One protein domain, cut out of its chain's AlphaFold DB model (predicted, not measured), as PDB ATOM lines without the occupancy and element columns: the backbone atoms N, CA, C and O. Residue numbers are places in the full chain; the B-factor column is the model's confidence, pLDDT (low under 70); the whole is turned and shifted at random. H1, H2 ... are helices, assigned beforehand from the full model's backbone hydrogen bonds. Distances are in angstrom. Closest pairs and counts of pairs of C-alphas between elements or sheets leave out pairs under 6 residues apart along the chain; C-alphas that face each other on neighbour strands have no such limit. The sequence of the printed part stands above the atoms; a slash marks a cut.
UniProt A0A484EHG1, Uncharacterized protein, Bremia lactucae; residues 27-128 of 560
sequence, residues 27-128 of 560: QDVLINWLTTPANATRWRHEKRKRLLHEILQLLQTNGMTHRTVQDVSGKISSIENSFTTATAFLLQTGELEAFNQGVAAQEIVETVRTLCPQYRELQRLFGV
ATOM      1  N   GLN A  27     -34.585 -19.129  14.165       97.94
ATOM      2  CA  GLN A  27     -33.155 -19.095  14.466       97.94
ATOM      3  C   GLN A  27     -32.464 -20.426  14.154       97.94
ATOM      4  O   GLN A  27     -31.406 -20.425  13.526       97.94
ATOM      5  N   ASP A  28     -33.047 -21.553  14.566       97.81
ATOM      6  CA  ASP A  28     -32.448 -22.875  14.349       97.81
ATOM      7  C   ASP A  28     -32.430 -23.230  12.858       97.81
ATOM      8  O   ASP A  28     -31.398 -23.654  12.342       97.81
ATOM      9  N   VAL A  29     -33.537 -22.992  12.138       98.19
ATOM     10  CA  VAL A  29     -33.619 -23.210  10.683       98.19
ATOM     11  C   VAL A  29     -32.612 -22.328   9.941       98.19
ATOM     12  O   VAL A  29     -31.887 -22.819   9.074       98.19
ATOM     13  N   LEU A  30     -32.511 -21.046  10.307       97.81
ATOM     14  CA  LEU A  30     -31.570 -20.107   9.697       97.81
ATOM     15  C   LEU A  30     -30.111 -20.535   9.909       97.81
ATOM     16  O   LEU A  30     -29.306 -20.489   8.979       97.81
ATOM     17  N   ILE A  31     -29.768 -20.970  11.121       97.69
ATOM     18  CA  ILE A  31     -28.410 -21.399  11.467       97.69
ATOM     19  C   ILE A  31     -28.080 -22.758  10.849       97.69
ATOM     20  O   ILE A  31     -26.959 -22.935  10.375       97.69
ATOM     21  N   ASN A  32     -29.031 -23.688  10.756       97.56
ATOM     22  CA  ASN A  32     -28.839 -24.961  10.056       97.56
ATOM     23  C   ASN A  32     -28.640 -24.742   8.539       97.56
ATOM     24  O   ASN A  32     -27.714 -25.293   7.938       97.56
ATOM     25  N   TRP A  33     -29.420 -23.838   7.922       97.81
ATOM     26  CA  TRP A  33     -29.212 -23.443   6.524       97.81
ATOM     27  C   TRP A  33     -27.835 -22.802   6.322       97.81
ATOM     28  O   TRP A  33     -27.127 -23.196   5.400       97.81
ATOM     29  N   LEU A  34     -27.420 -21.871   7.193       97.00
ATOM     30  CA  LEU A  34     -26.109 -21.215   7.110       97.00
ATOM     31  C   LEU A  34     -24.943 -22.188   7.340       97.00
ATOM     32  O   LEU A  34     -23.922 -22.077   6.663       97.00
ATOM     33  N   THR A  35     -25.075 -23.126   8.283       95.81
ATOM     34  CA  THR A  35     -24.004 -24.070   8.653       95.81
ATOM     35  C   THR A  35     -23.842 -25.242   7.685       95.81
ATOM     36  O   THR A  35     -22.783 -25.873   7.666       95.81
ATOM     37  N   THR A  36     -24.831 -25.482   6.818       96.38
ATOM     38  CA  THR A  36     -24.741 -26.430   5.701       96.38
ATOM     39  C   THR A  36     -23.566 -26.058   4.770       96.38
ATOM     40  O   THR A  36     -23.572 -24.965   4.195       96.38
ATOM     41  N   PRO A  37     -22.564 -26.939   4.547       91.12
ATOM     42  CA  PRO A  37     -21.315 -26.572   3.862       91.12
ATOM     43  C   PRO A  37     -21.466 -26.001   2.444       91.12
ATOM     44  O   PRO A  37     -20.682 -25.140   2.042       91.12
ATOM     45  N   ALA A  38     -22.475 -26.440   1.686       95.25
ATOM     46  CA  ALA A  38     -22.772 -25.888   0.364       95.25
ATOM     47  C   ALA A  38     -23.360 -24.468   0.455       95.25
ATOM     48  O   ALA A  38     -22.932 -23.560  -0.254       95.25
ATOM     49  N   ASN A  39     -24.294 -24.231   1.375       96.25
ATOM     50  CA  ASN A  39     -24.917 -22.919   1.560       96.25
ATOM     51  C   ASN A  39     -23.925 -21.885   2.111       96.25
ATOM     52  O   ASN A  39     -23.962 -20.723   1.712       96.25
ATOM     53  N   ALA A  40     -22.962 -22.325   2.926       92.06
ATOM     54  CA  ALA A  40     -21.852 -21.511   3.414       92.06
ATOM     55  C   ALA A  40     -21.031 -20.855   2.286       92.06
ATOM     56  O   ALA A  40     -20.611 -19.699   2.404       92.06
ATOM     57  N   THR A  41     -20.778 -21.578   1.188       92.44
ATOM     58  CA  THR A  41     -20.053 -21.038   0.026       92.44
ATOM     59  C   THR A  41     -20.984 -20.222  -0.865       92.44
ATOM     60  O   THR A  41     -20.614 -19.121  -1.275       92.44
ATOM     61  N   ARG A  42     -22.225 -20.675  -1.079       96.38
ATOM     62  CA  ARG A  42     -23.252 -19.928  -1.824       96.38
ATOM     63  C   ARG A  42     -23.508 -18.544  -1.222       96.38
ATOM     64  O   ARG A  42     -23.435 -17.558  -1.949       96.38
ATOM     65  N   TRP A  43     -23.667 -18.426   0.099       95.25
ATOM     66  CA  TRP A  43     -23.836 -17.145   0.809       95.25
ATOM     67  C   TRP A  43     -22.682 -16.148   0.591       95.25
ATOM     68  O   TRP A  43     -22.874 -14.933   0.660       95.25
ATOM     69  N   ARG A  44     -21.481 -16.649   0.281       91.94
ATOM     70  CA  ARG A  44     -20.273 -15.848   0.023       91.94
ATOM     71  C   ARG A  44     -20.078 -15.444  -1.442       91.94
ATOM     72  O   ARG A  44     -19.215 -14.604  -1.702       91.94
ATOM     73  N   HIS A  45     -20.818 -16.045  -2.376       94.56
ATOM     74  CA  HIS A  45     -20.543 -15.951  -3.816       94.56
ATOM     75  C   HIS A  45     -21.778 -15.681  -4.699       94.56
ATOM     76  O   HIS A  45     -21.635 -15.046  -5.742       94.56
ATOM     77  N   GLU A  46     -22.983 -16.109  -4.309       96.88
ATOM     78  CA  GLU A  46     -24.232 -15.823  -5.031       96.88
ATOM     79  C   GLU A  46     -24.836 -14.451  -4.661       96.88
ATOM     80  O   GLU A  46     -24.506 -13.815  -3.658       96.88
ATOM     81  N   LYS A  47     -25.792 -13.986  -5.478       96.12
ATOM     82  CA  LYS A  47     -26.555 -12.756  -5.226       96.12
ATOM     83  C   LYS A  47     -27.488 -12.950  -4.020       96.12
ATOM     84  O   LYS A  47     -28.528 -13.593  -4.164       96.12
ATOM     85  N   ARG A  48     -27.173 -12.320  -2.874       96.38
ATOM     86  CA  ARG A  48     -27.934 -12.393  -1.598       96.38
ATOM     87  C   ARG A  48     -29.464 -12.418  -1.761       96.38
ATOM     88  O   ARG A  48     -30.106 -13.246  -1.127       96.38
ATOM     89  N   LYS A  49     -30.054 -11.591  -2.645       97.19
ATOM     90  CA  LYS A  49     -31.518 -11.560  -2.875       97.19
ATOM     91  C   LYS A  49     -32.111 -12.946  -3.179       97.19
ATOM     92  O   LYS A  49     -33.169 -13.241  -2.642       97.19
ATOM     93  N   ARG A  50     -31.449 -13.797  -3.976       97.62
ATOM     94  CA  ARG A  50     -31.946 -15.151  -4.305       97.62
ATOM     95  C   ARG A  50     -32.004 -16.038  -3.060       97.62
ATOM     96  O   ARG A  50     -33.051 -16.589  -2.746       97.62
ATOM     97  N   LEU A  51     -30.893 -16.099  -2.326       98.19
ATOM     98  CA  LEU A  51     -30.744 -16.925  -1.126       98.19
ATOM     99  C   LEU A  51     -31.731 -16.518  -0.023       98.19
ATOM    100  O   LEU A  51     -32.279 -17.373   0.654       98.19
ATOM    101  N   LEU A  52     -32.026 -15.222   0.119       98.38
ATOM    102  CA  LEU A  52     -33.018 -14.745   1.088       98.38
ATOM    103  C   LEU A  52     -34.450 -15.237   0.791       98.38
ATOM    104  O   LEU A  52     -35.220 -15.412   1.730       98.38
ATOM    105  N   HIS A  53     -34.806 -15.479  -0.478       98.38
ATOM    106  CA  HIS A  53     -36.109 -16.064  -0.831       98.38
ATOM    107  C   HIS A  53     -36.119 -17.581  -0.597       98.38
ATOM    108  O   HIS A  53     -37.107 -18.105  -0.106       98.38
ATOM    109  N   GLU A  54     -35.007 -18.271  -0.867       98.31
ATOM    110  CA  GLU A  54     -34.828 -19.699  -0.558       98.31
ATOM    111  C   GLU A  54     -34.914 -19.977   0.955       98.31
ATOM    112  O   GLU A  54     -35.612 -20.891   1.384       98.31
ATOM    113  N   ILE A  55     -34.264 -19.145   1.777       98.38
ATOM    114  CA  ILE A  55     -34.347 -19.224   3.244       98.38
ATOM    115  C   ILE A  55     -35.774 -18.929   3.722       98.38
ATOM    116  O   ILE A  55     -36.277 -19.632   4.596       98.38
ATOM    117  N   LEU A  56     -36.452 -17.926   3.149       98.38
ATOM    118  CA  LEU A  56     -37.849 -17.640   3.487       98.38
ATOM    119  C   LEU A  56     -38.776 -18.807   3.113       98.38
ATOM    120  O   LEU A  56     -39.624 -19.182   3.917       98.38
ATOM    121  N   GLN A  57     -38.582 -19.419   1.945       98.44
ATOM    122  CA  GLN A  57     -39.329 -20.607   1.533       98.44
ATOM    123  C   GLN A  57     -39.088 -21.771   2.505       98.44
ATOM    124  O   GLN A  57     -40.042 -22.422   2.914       98.44
ATOM    125  N   LEU A  58     -37.847 -21.990   2.958       98.12
ATOM    126  CA  LEU A  58     -37.540 -23.008   3.967       98.12
ATOM    127  C   LEU A  58     -38.227 -22.724   5.316       98.12
ATOM    128  O   LEU A  58     -38.753 -23.650   5.935       98.12
ATOM    129  N   LEU A  59     -38.274 -21.464   5.765       97.88
ATOM    130  CA  LEU A  59     -39.037 -21.068   6.958       97.88
ATOM    131  C   LEU A  59     -40.538 -21.350   6.776       97.88
ATOM    132  O   LEU A  59     -41.156 -21.942   7.658       97.88
ATOM    133  N   GLN A  60     -41.105 -21.019   5.612       97.50
ATOM    134  CA  GLN A  60     -42.506 -21.291   5.268       97.50
ATOM    135  C   GLN A  60     -42.821 -22.795   5.186       97.50
ATOM    136  O   GLN A  60     -43.882 -23.206   5.646       97.50
ATOM    137  N   THR A  61     -41.905 -23.636   4.690       97.44
ATOM    138  CA  THR A  61     -42.037 -25.107   4.721       97.44
ATOM    139  C   THR A  61     -42.005 -25.663   6.149       97.44
ATOM    140  O   THR A  61     -42.661 -26.662   6.428       97.44
ATOM    141  N   ASN A  62     -41.323 -24.987   7.079       97.25
ATOM    142  CA  ASN A  62     -41.416 -25.252   8.522       97.25
ATOM    143  C   ASN A  62     -42.615 -24.521   9.180       97.25
ATOM    144  O   ASN A  62     -42.666 -24.392  10.399       97.25
ATOM    145  N   GLY A  63     -43.566 -24.012   8.386       96.88
ATOM    146  CA  GLY A  63     -44.794 -23.330   8.814       96.88
ATOM    147  C   GLY A  63     -44.629 -21.878   9.290       96.88
ATOM    148  O   GLY A  63     -45.617 -21.226   9.625       96.88
ATOM    149  N   MET A  64     -43.408 -21.336   9.327       97.06
ATOM    150  CA  MET A  64     -43.104 -20.016   9.894       97.06
ATOM    151  C   MET A  64     -43.365 -18.893   8.877       97.06
ATOM    152  O   MET A  64     -42.457 -18.261   8.340       97.06
ATOM    153  N   THR A  65     -44.647 -18.642   8.607       96.50
ATOM    154  CA  THR A  65     -45.142 -17.721   7.564       96.50
ATOM    155  C   THR A  65     -45.062 -16.230   7.909       96.50
ATOM    156  O   THR A  65     -45.227 -15.392   7.028       96.50
ATOM    157  N   HIS A  66     -44.797 -15.879   9.169       95.38
ATOM    158  CA  HIS A  66     -44.836 -14.504   9.685       95.38
ATOM    159  C   HIS A  66     -43.538 -13.695   9.470       95.38
ATOM    160  O   HIS A  66     -43.465 -12.537   9.881       95.38
ATOM    161  N   ARG A  67     -42.498 -14.291   8.871       97.19
ATOM    162  CA  ARG A  67     -41.216 -13.629   8.565       97.19
ATOM    163  C   ARG A  67     -41.206 -13.092   7.134       97.19
ATOM    164  O   ARG A  67     -41.762 -13.711   6.233       97.19
ATOM    165  N   THR A  68     -40.513 -11.982   6.897       97.00
ATOM    166  CA  THR A  68     -40.284 -11.428   5.553       97.00
ATOM    167  C   THR A  68     -38.835 -11.606   5.089       97.00
ATOM    168  O   THR A  68     -37.917 -11.837   5.878       97.00
ATOM    169  N   VAL A  69     -38.596 -11.405   3.785       97.62
ATOM    170  CA  VAL A  69     -37.248 -11.341   3.181       97.62
ATOM    171  C   VAL A  69     -36.361 -10.293   3.882       97.62
ATOM    172  O   VAL A  69     -35.148 -10.480   4.004       97.62
ATOM    173  N   GLN A  70     -36.961  -9.197   4.363       96.62
ATOM    174  CA  GLN A  70     -36.261  -8.128   5.075       96.62
ATOM    175  C   GLN A  70     -35.862  -8.553   6.494       96.62
ATOM    176  O   GLN A  70     -34.726  -8.293   6.890       96.62
ATOM    177  N   ASP A  71     -36.729  -9.269   7.215       96.88
ATOM    178  CA  ASP A  71     -36.419  -9.793   8.553       96.88
ATOM    179  C   ASP A  71     -35.273 -10.808   8.499       96.88
ATOM    180  O   ASP A  71     -34.329 -10.717   9.284       96.88
ATOM    181  N   VAL A  72     -35.307 -11.730   7.526       98.00
ATOM    182  CA  VAL A  72     -34.222 -12.699   7.283       98.00
ATOM    183  C   VAL A  72     -32.908 -11.969   6.989       98.00
ATOM    184  O   VAL A  72     -31.882 -12.263   7.603       98.00
ATOM    185  N   SER A  73     -32.929 -10.962   6.109       97.62
ATOM    186  CA  SER A  73     -31.748 -10.148   5.787       97.62
ATOM    187  C   SER A  73     -31.190  -9.413   7.016       97.62
ATOM    188  O   SER A  73     -29.978  -9.415   7.257       97.62
ATOM    189  N   GLY A  74     -32.073  -8.828   7.833       96.81
ATOM    190  CA  GLY A  74     -31.722  -8.140   9.075       96.81
ATOM    191  C   GLY A  74     -31.134  -9.081  10.127       96.81
ATOM    192  O   GLY A  74     -30.095  -8.770  10.712       96.81
ATOM    193  N   LYS A  75     -31.734 -10.261  10.327       97.75
ATOM    194  CA  LYS A  75     -31.251 -11.262  11.288       97.75
ATOM    195  C   LYS A  75     -29.903 -11.848  10.871       97.75
ATOM    196  O   LYS A  75     -29.013 -11.907  11.714       97.75
ATOM    197  N   ILE A  76     -29.689 -12.185   9.593       97.25
ATOM    198  CA  ILE A  76     -28.360 -12.632   9.128       97.25
ATOM    199  C   ILE A  76     -27.322 -11.521   9.319       97.25
ATOM    200  O   ILE A  76     -26.235 -11.789   9.816       97.25
ATOM    201  N   SER A  77     -27.661 -10.264   9.012       96.56
ATOM    202  CA  SER A  77     -26.752  -9.128   9.232       96.56
ATOM    203  C   SER A  77     -26.424  -8.929  10.723       96.56
ATOM    204  O   SER A  77     -25.284  -8.633  11.078       96.56
ATOM    205  N   SER A  78     -27.393  -9.149  11.618       97.38
ATOM    206  CA  SER A  78     -27.185  -9.159  13.073       97.38
ATOM    207  C   SER A  78     -26.256 -10.299  13.521       97.38
ATOM    208  O   SER A  78     -25.382 -10.079  14.359       97.38
ATOM    209  N   ILE A  79     -26.383 -11.486  12.918       97.12
ATOM    210  CA  ILE A  79     -25.522 -12.651  13.169       97.12
ATOM    211  C   ILE A  79     -24.089 -12.425  12.642       97.12
ATOM    212  O   ILE A  79     -23.123 -12.695  13.353       97.12
ATOM    213  N   GLU A  80     -23.926 -11.869  11.435       96.12
ATOM    214  CA  GLU A  80     -22.617 -11.486  10.876       96.12
ATOM    215  C   GLU A  80     -21.910 -10.452  11.774       96.12
ATOM    216  O   GLU A  80     -20.713 -10.577  12.056       96.12
ATOM    217  N   ASN A  81     -22.656  -9.470  12.291       96.94
ATOM    218  CA  ASN A  81     -22.134  -8.458  13.210       96.94
ATOM    219  C   ASN A  81     -21.761  -9.040  14.583       96.94
ATOM    220  O   ASN A  81     -20.677  -8.741  15.081       96.94
ATOM    221  N   SER A  82     -22.596  -9.900  15.180       97.50
ATOM    222  CA  SER A  82     -22.310 -10.501  16.494       97.50
ATOM    223  C   SER A  82     -21.079 -11.412  16.451       97.50
ATOM    224  O   SER A  82     -20.193 -11.302  17.304       97.50
ATOM    225  N   PHE A  83     -20.948 -12.228  15.397       97.44
ATOM    226  CA  PHE A  83     -19.749 -13.023  15.142       97.44
ATOM    227  C   PHE A  83     -18.505 -12.136  14.967       97.44
ATOM    228  O   PHE A  83     -17.441 -12.434  15.515       97.44
ATOM    229  N   THR A  84     -18.629 -11.022  14.240       96.31
ATOM    230  CA  THR A  84     -17.524 -10.076  14.021       96.31
ATOM    231  C   THR A  84     -17.072  -9.424  15.332       96.31
ATOM    232  O   THR A  84     -15.872  -9.384  15.606       96.31
ATOM    233  N   THR A  85     -18.004  -8.987  16.186       97.56
ATOM    234  CA  THR A  85     -17.698  -8.426  17.514       97.56
ATOM    235  C   THR A  85     -17.023  -9.451  18.430       97.56
ATOM    236  O   THR A  85     -15.999  -9.141  19.037       97.56
ATOM    237  N   ALA A  86     -17.530 -10.687  18.487       98.19
ATOM    238  CA  ALA A  86     -16.915 -11.763  19.267       98.19
ATOM    239  C   ALA A  86     -15.507 -12.136  18.752       98.19
ATOM    240  O   ALA A  86     -14.585 -12.329  19.546       98.19
ATOM    241  N   THR A  87     -15.303 -12.148  17.428       97.00
ATOM    242  CA  THR A  87     -13.979 -12.364  16.816       97.00
ATOM    243  C   THR A  87     -13.010 -11.235  17.175       97.00
ATOM    244  O   THR A  87     -11.853 -11.495  17.504       97.00
ATOM    245  N   ALA A  88     -13.466  -9.978  17.140       96.56
ATOM    246  CA  ALA A  88     -12.654  -8.819  17.506       96.56
ATOM    247  C   ALA A  88     -12.238  -8.856  18.987       96.56
ATOM    248  O   ALA A  88     -11.073  -8.611  19.292       96.56
ATOM    249  N   PHE A  89     -13.145  -9.247  19.888       98.19
ATOM    250  CA  PHE A  89     -12.848  -9.460  21.309       98.19
ATOM    251  C   PHE A  89     -11.785 -10.554  21.530       98.19
ATOM    252  O   PHE A  89     -10.813 -10.340  22.258       98.19
ATOM    253  N   LEU A  90     -11.907 -11.700  20.849       97.62
ATOM    254  CA  LEU A  90     -10.924 -12.793  20.909       97.62
ATOM    255  C   LEU A  90      -9.555 -12.422  20.305       97.62
ATOM    256  O   LEU A  90      -8.521 -12.911  20.759       97.62
ATOM    257  N   LEU A  91      -9.523 -11.539  19.302       96.12
ATOM    258  CA  LEU A  91      -8.278 -10.989  18.752       96.12
ATOM    259  C   LEU A  91      -7.644  -9.937  19.675       96.12
ATOM    260  O   LEU A  91      -6.424  -9.905  19.800       96.12
ATOM    261  N   GLN A  92      -8.450  -9.097  20.331       97.50
ATOM    262  CA  GLN A  92      -7.982  -8.056  21.253       97.50
ATOM    263  C   GLN A  92      -7.413  -8.637  22.556       97.50
ATOM    264  O   GLN A  92      -6.456  -8.093  23.104       97.50
ATOM    265  N   THR A  93      -7.993  -9.732  23.047       97.69
ATOM    266  CA  THR A  93      -7.502 -10.472  24.223       97.69
ATOM    267  C   THR A  93      -6.305 -11.372  23.905       97.69
ATOM    268  O   THR A  93      -5.533 -11.688  24.802       97.69
ATOM    269  N   GLY A  94      -6.130 -11.773  22.640       97.00
ATOM    270  CA  GLY A  94      -5.133 -12.763  22.212       97.00
ATOM    271  C   GLY A  94      -5.588 -14.221  22.377       97.00
ATOM    272  O   GLY A  94      -4.919 -15.130  21.894       97.00
ATOM    273  N   GLU A  95      -6.753 -14.444  22.988       97.94
ATOM    274  CA  GLU A  95      -7.282 -15.760  23.367       97.94
ATOM    275  C   GLU A  95      -7.930 -16.537  22.208       97.94
ATOM    276  O   GLU A  95      -8.396 -17.657  22.410       97.94
ATOM    277  N   LEU A  96      -7.961 -15.993  20.981       96.31
ATOM    278  CA  LEU A  96      -8.597 -16.643  19.826       96.31
ATOM    279  C   LEU A  96      -8.155 -18.102  19.642       96.31
ATOM    280  O   LEU A  96      -9.002 -18.982  19.550       96.31
ATOM    281  N   GLU A  97      -6.852 -18.388  19.609       95.44
ATOM    282  CA  GLU A  97      -6.387 -19.759  19.356       95.44
ATOM    283  C   GLU A  97      -6.606 -20.694  20.562       95.44
ATOM    284  O   GLU A  97      -6.869 -21.882  20.367       95.44
ATOM    285  N   ALA A  98      -6.602 -20.170  21.793       97.50
ATOM    286  CA  ALA A  98      -6.976 -20.924  22.992       97.50
ATOM    287  C   ALA A  98      -8.479 -21.259  23.004       97.50
ATOM    288  O   ALA A  98      -8.872 -22.376  23.348       97.50
ATOM    289  N   PHE A  99      -9.330 -20.331  22.554       97.38
ATOM    290  CA  PHE A  99     -10.766 -20.555  22.401       97.38
ATOM    291  C   PHE A  99     -11.045 -21.618  21.328       97.38
ATOM    292  O   PHE A  99     -11.845 -22.525  21.562       97.38
ATOM    293  N   ASN A 100     -10.336 -21.553  20.193       95.00
ATOM    294  CA  ASN A 100     -10.423 -22.526  19.096       95.00
ATOM    295  C   ASN A 100     -10.071 -23.951  19.556       95.00
ATOM    296  O   ASN A 100     -10.703 -24.915  19.135       95.00
ATOM    297  N   GLN A 101      -9.071 -24.072  20.434       96.19
ATOM    298  CA  GLN A 101      -8.626 -25.335  21.034       96.19
ATOM    299  C   GLN A 101      -9.508 -25.799  22.208       96.19
ATOM    300  O   GLN A 101      -9.346 -26.916  22.689       96.19
ATOM    301  N   GLY A 102     -10.436 -24.961  22.684       96.62
ATOM    302  CA  GLY A 102     -11.279 -25.253  23.846       96.62
ATOM    303  C   GLY A 102     -10.574 -25.125  25.202       96.62
ATOM    304  O   GLY A 102     -11.098 -25.642  26.184       96.62
ATOM    305  N   VAL A 103      -9.423 -24.443  25.265       98.00
ATOM    306  CA  VAL A 103      -8.597 -24.268  26.480       98.00
ATOM    307  C   VAL A 103      -8.594 -22.836  27.039       98.00
ATOM    308  O   VAL A 103      -7.938 -22.580  28.045       98.00
ATOM    309  N   ALA A 104      -9.316 -21.900  26.411       97.62
ATOM    310  CA  ALA A 104      -9.502 -20.543  26.934       97.62
ATOM    311  C   ALA A 104     -10.232 -20.535  28.291       97.62
ATOM    312  O   ALA A 104     -11.055 -21.404  28.581       97.62
ATOM    313  N   ALA A 105      -9.968 -19.504  29.099       98.19
ATOM    314  CA  ALA A 105     -10.603 -19.326  30.402       98.19
ATOM    315  C   ALA A 105     -12.138 -19.210  30.305       98.19
ATOM    316  O   ALA A 105     -12.674 -18.605  29.375       98.19
ATOM    317  N   GLN A 106     -12.847 -19.733  31.311       98.19
ATOM    318  CA  GLN A 106     -14.317 -19.757  31.360       98.19
ATOM    319  C   GLN A 106     -14.948 -18.364  31.175       98.19
ATOM    320  O   GLN A 106     -15.921 -18.225  30.440       98.19
ATOM    321  N   GLU A 107     -14.346 -17.319  31.754       98.25
ATOM    322  CA  GLU A 107     -14.780 -15.919  31.607       98.25
ATOM    323  C   GLU A 107     -14.786 -15.453  30.137       98.25
ATOM    324  O   GLU A 107     -15.698 -14.751  29.694       98.25
ATOM    325  N   ILE A 108     -13.799 -15.890  29.343       98.31
ATOM    326  CA  ILE A 108     -13.715 -15.612  27.901       98.31
ATOM    327  C   ILE A 108     -14.806 -16.384  27.155       98.31
ATOM    328  O   ILE A 108     -15.444 -15.831  26.261       98.31
ATOM    329  N   VAL A 109     -15.064 -17.639  27.536       98.19
ATOM    330  CA  VAL A 109     -16.118 -18.468  26.930       98.19
ATOM    331  C   VAL A 109     -17.510 -17.879  27.185       98.19
ATOM    332  O   VAL A 109     -18.318 -17.801  26.259       98.19
ATOM    333  N   GLU A 110     -17.783 -17.400  28.398       98.12
ATOM    334  CA  GLU A 110     -19.048 -16.746  28.763       98.12
ATOM    335  C   GLU A 110     -19.205 -15.367  28.104       98.12
ATOM    336  O   GLU A 110     -20.289 -15.033  27.615       98.12
ATOM    337  N   THR A 111     -18.120 -14.596  27.984       98.25
ATOM    338  CA  THR A 111     -18.127 -13.322  27.243       98.25
ATOM    339  C   THR A 111     -18.379 -13.544  25.747       98.25
ATOM    340  O   THR A 111     -19.203 -12.860  25.146       98.25
ATOM    341  N   VAL A 112     -17.755 -14.552  25.128       98.38
ATOM    342  CA  VAL A 112     -18.031 -14.901  23.721       98.38
ATOM    343  C   VAL A 112     -19.467 -15.396  23.550       98.38
ATOM    344  O   VAL A 112     -20.135 -14.977  22.609       98.38
ATOM    345  N   ARG A 113     -19.982 -16.220  24.474       97.81
ATOM    346  CA  ARG A 113     -21.364 -16.730  24.429       97.81
ATOM    347  C   ARG A 113     -22.419 -15.632  24.601       97.81
ATOM    348  O   ARG A 113     -23.492 -15.747  24.019       97.81
ATOM    349  N   THR A 114     -22.136 -14.577  25.367       98.00
ATOM    350  CA  THR A 114     -23.043 -13.420  25.501       98.00
ATOM    351  C   THR A 114     -22.961 -12.466  24.307       98.00
ATOM    352  O   THR A 114     -23.989 -11.927  23.906       98.00
ATOM    353  N   LEU A 115     -21.786 -12.305  23.685       97.88
ATOM    354  CA  LEU A 115     -21.628 -11.531  22.444       97.88
ATOM    355  C   LEU A 115     -22.222 -12.239  21.215       97.88
ATOM    356  O   LEU A 115     -22.824 -11.586  20.367       97.88
ATOM    357  N   CYS A 116     -22.033 -13.554  21.094       98.06
ATOM    358  CA  CYS A 116     -22.486 -14.371  19.970       98.06
ATOM    359  C   CYS A 116     -22.780 -15.810  20.453       98.06
ATOM    360  O   CYS A 116     -21.871 -16.644  20.506       98.06
ATOM    361  N   PRO A 117     -24.044 -16.147  20.790       97.44
ATOM    362  CA  PRO A 117     -24.404 -17.458  21.345       97.44
ATOM    363  C   PRO A 117     -24.052 -18.667  20.467       97.44
ATOM    364  O   PRO A 117     -23.928 -19.770  20.990       97.44
ATOM    365  N   GLN A 118     -23.893 -18.453  19.157       97.12
ATOM    366  CA  GLN A 118     -23.669 -19.473  18.122       97.12
ATOM    367  C   GLN A 118     -22.264 -19.369  17.496       97.12
ATOM    368  O   GLN A 118     -22.033 -19.729  16.339       97.12
ATOM    369  N   TYR A 119     -21.302 -18.799  18.233       97.38
ATOM    370  CA  TYR A 119     -19.975 -18.494  17.697       97.38
ATOM    371  C   TYR A 119     -19.229 -19.733  17.169       97.38
ATOM    372  O   TYR A 119     -18.550 -19.641  16.149       97.38
ATOM    373  N   ARG A 120     -19.357 -20.900  17.821       95.94
ATOM    374  CA  ARG A 120     -18.620 -22.129  17.452       95.94
ATOM    375  C   ARG A 120     -19.148 -22.762  16.165       95.94
ATOM    376  O   ARG A 120     -18.376 -23.268  15.352       95.94
ATOM    377  N   GLU A 121     -20.453 -22.692  15.969       95.62
ATOM    378  CA  GLU A 121     -21.183 -23.156  14.797       95.62
ATOM    379  C   GLU A 121     -20.812 -22.276  13.593       95.62
ATOM    380  O   GLU A 121     -20.352 -22.758  12.553       95.62
ATOM    381  N   LEU A 122     -20.907 -20.957  13.785       95.69
ATOM    382  CA  LEU A 122     -20.613 -19.933  12.784       95.69
ATOM    383  C   LEU A 122     -19.119 -19.816  12.450       95.69
ATOM    384  O   LEU A 122     -18.763 -19.396  11.344       95.69
ATOM    385  N   GLN A 123     -18.225 -20.233  13.351       94.19
ATOM    386  CA  GLN A 123     -16.781 -20.228  13.121       94.19
ATOM    387  C   GLN A 123     -16.365 -21.117  11.943       94.19
ATOM    388  O   GLN A 123     -15.455 -20.744  11.199       94.19
ATOM    389  N   ARG A 124     -17.048 -22.247  11.708       89.88
ATOM    390  CA  ARG A 124     -16.802 -23.099  10.526       89.88
ATOM    391  C   ARG A 124     -17.065 -22.359   9.211       89.88
ATOM    392  O   ARG A 124     -16.475 -22.685   8.186       89.88
ATOM    393  N   LEU A 125     -17.923 -21.341   9.257       89.75
ATOM    394  CA  LEU A 125     -18.287 -20.491   8.134       89.75
ATOM    395  C   LEU A 125     -17.312 -19.318   8.055       89.75
ATOM    396  O   LEU A 125     -16.395 -19.302   7.228       89.75
ATOM    397  N   PHE A 126     -17.477 -18.342   8.944       89.69
ATOM    398  CA  PHE A 126     -16.801 -17.050   8.890       89.69
ATOM    399  C   PHE A 126     -15.327 -17.130   9.308       89.69
ATOM    400  O   PHE A 126     -14.501 -16.414   8.745       89.69
ATOM    401  N   GLY A 127     -14.980 -18.053  10.213       84.50
ATOM    402  CA  GLY A 127     -13.623 -18.260  10.729       84.50
ATOM    403  C   GLY A 127     -12.621 -18.823   9.716       84.50
ATOM    404  O   GLY A 127     -11.416 -18.777   9.973       84.50
ATOM    405  N   VAL A 128     -13.076 -19.271   8.536       72.12
ATOM    406  CA  VAL A 128     -12.205 -19.507   7.373       72.12
ATOM    407  C   VAL A 128     -11.666 -18.161   6.873       72.12
ATOM    408  O   VAL A 128     -12.160 -17.582   5.902       72.12
TER     409      VAL A 128
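Overview. This is residues 27 to 128 of the 560 residues of an uncharacterized protein of Bremia lactucae (UniProt A0A484EHG1). One long helix, H4, runs the length of the model, and the six shorter helices are gathered along one side of it. H3 lies across the beginning of H4, H6 folds back alongside its later part with small H5 at the far end, and H1 sits between H3 and H7, with H2 at a corner with H1. The 102 printed residues hold seven named helices, H1 to H7 in chain order, and no named strand: all helix. The outline is elongated, 41 by 26 by 18 A, and only just compact, close to loose, with a radius of gyration of the C-alphas of 14.9 A.

Along the chain. Find C-alpha 69 at (-37.248, -11.341, 3.181); from there H4, residues 69 to 93, runs 36.4 A to C-alpha 93 at (-7.502, -10.472, 24.223). Before it come H1, residues 27 to 35, 11.9 A; H2, 37 to 45, 13.1 A; and H3, 48 to 61, 20.0 A. After it come H5, 96 to 100, 6.2 A; H6, 106 to 115, 14.2 A; and H7, 119 to 126, 9.5 A, ending at (-16.801, -17.050, 8.890).

Arrangement. Start at the hub, H4. Its residues 82 to 90 touch H6 at a shallow tilt of 28 degrees, opposite ways; C-alphas 86 and 112 are closest, 5.6 A. Its residues 69 to 73 touch residues 52 to 56 of H3, closest C-alphas 69 and 52, 5.8 A. Its residues 83 to 86 touch H7, about perpendicular at 78 degrees; C-alphas 83 and 119 are closest, 6.0 A. H1 touches H7, C-alphas 35 and 122 being closest at 6.8 A. Every O i to N i+4 pair is within hydrogen-bond range in H1, H4, H5 and H6, against 3 of 5 in H2, 9 of 10 in H3 and 2 of 4 in H7.

Size, cuts and confidence. Look to Gly 63 and Gly 94 for the C-alphas farthest apart, 43.2 A. The printed part has no cut, no link is long, and no printed residue is under 70 in pLDDT.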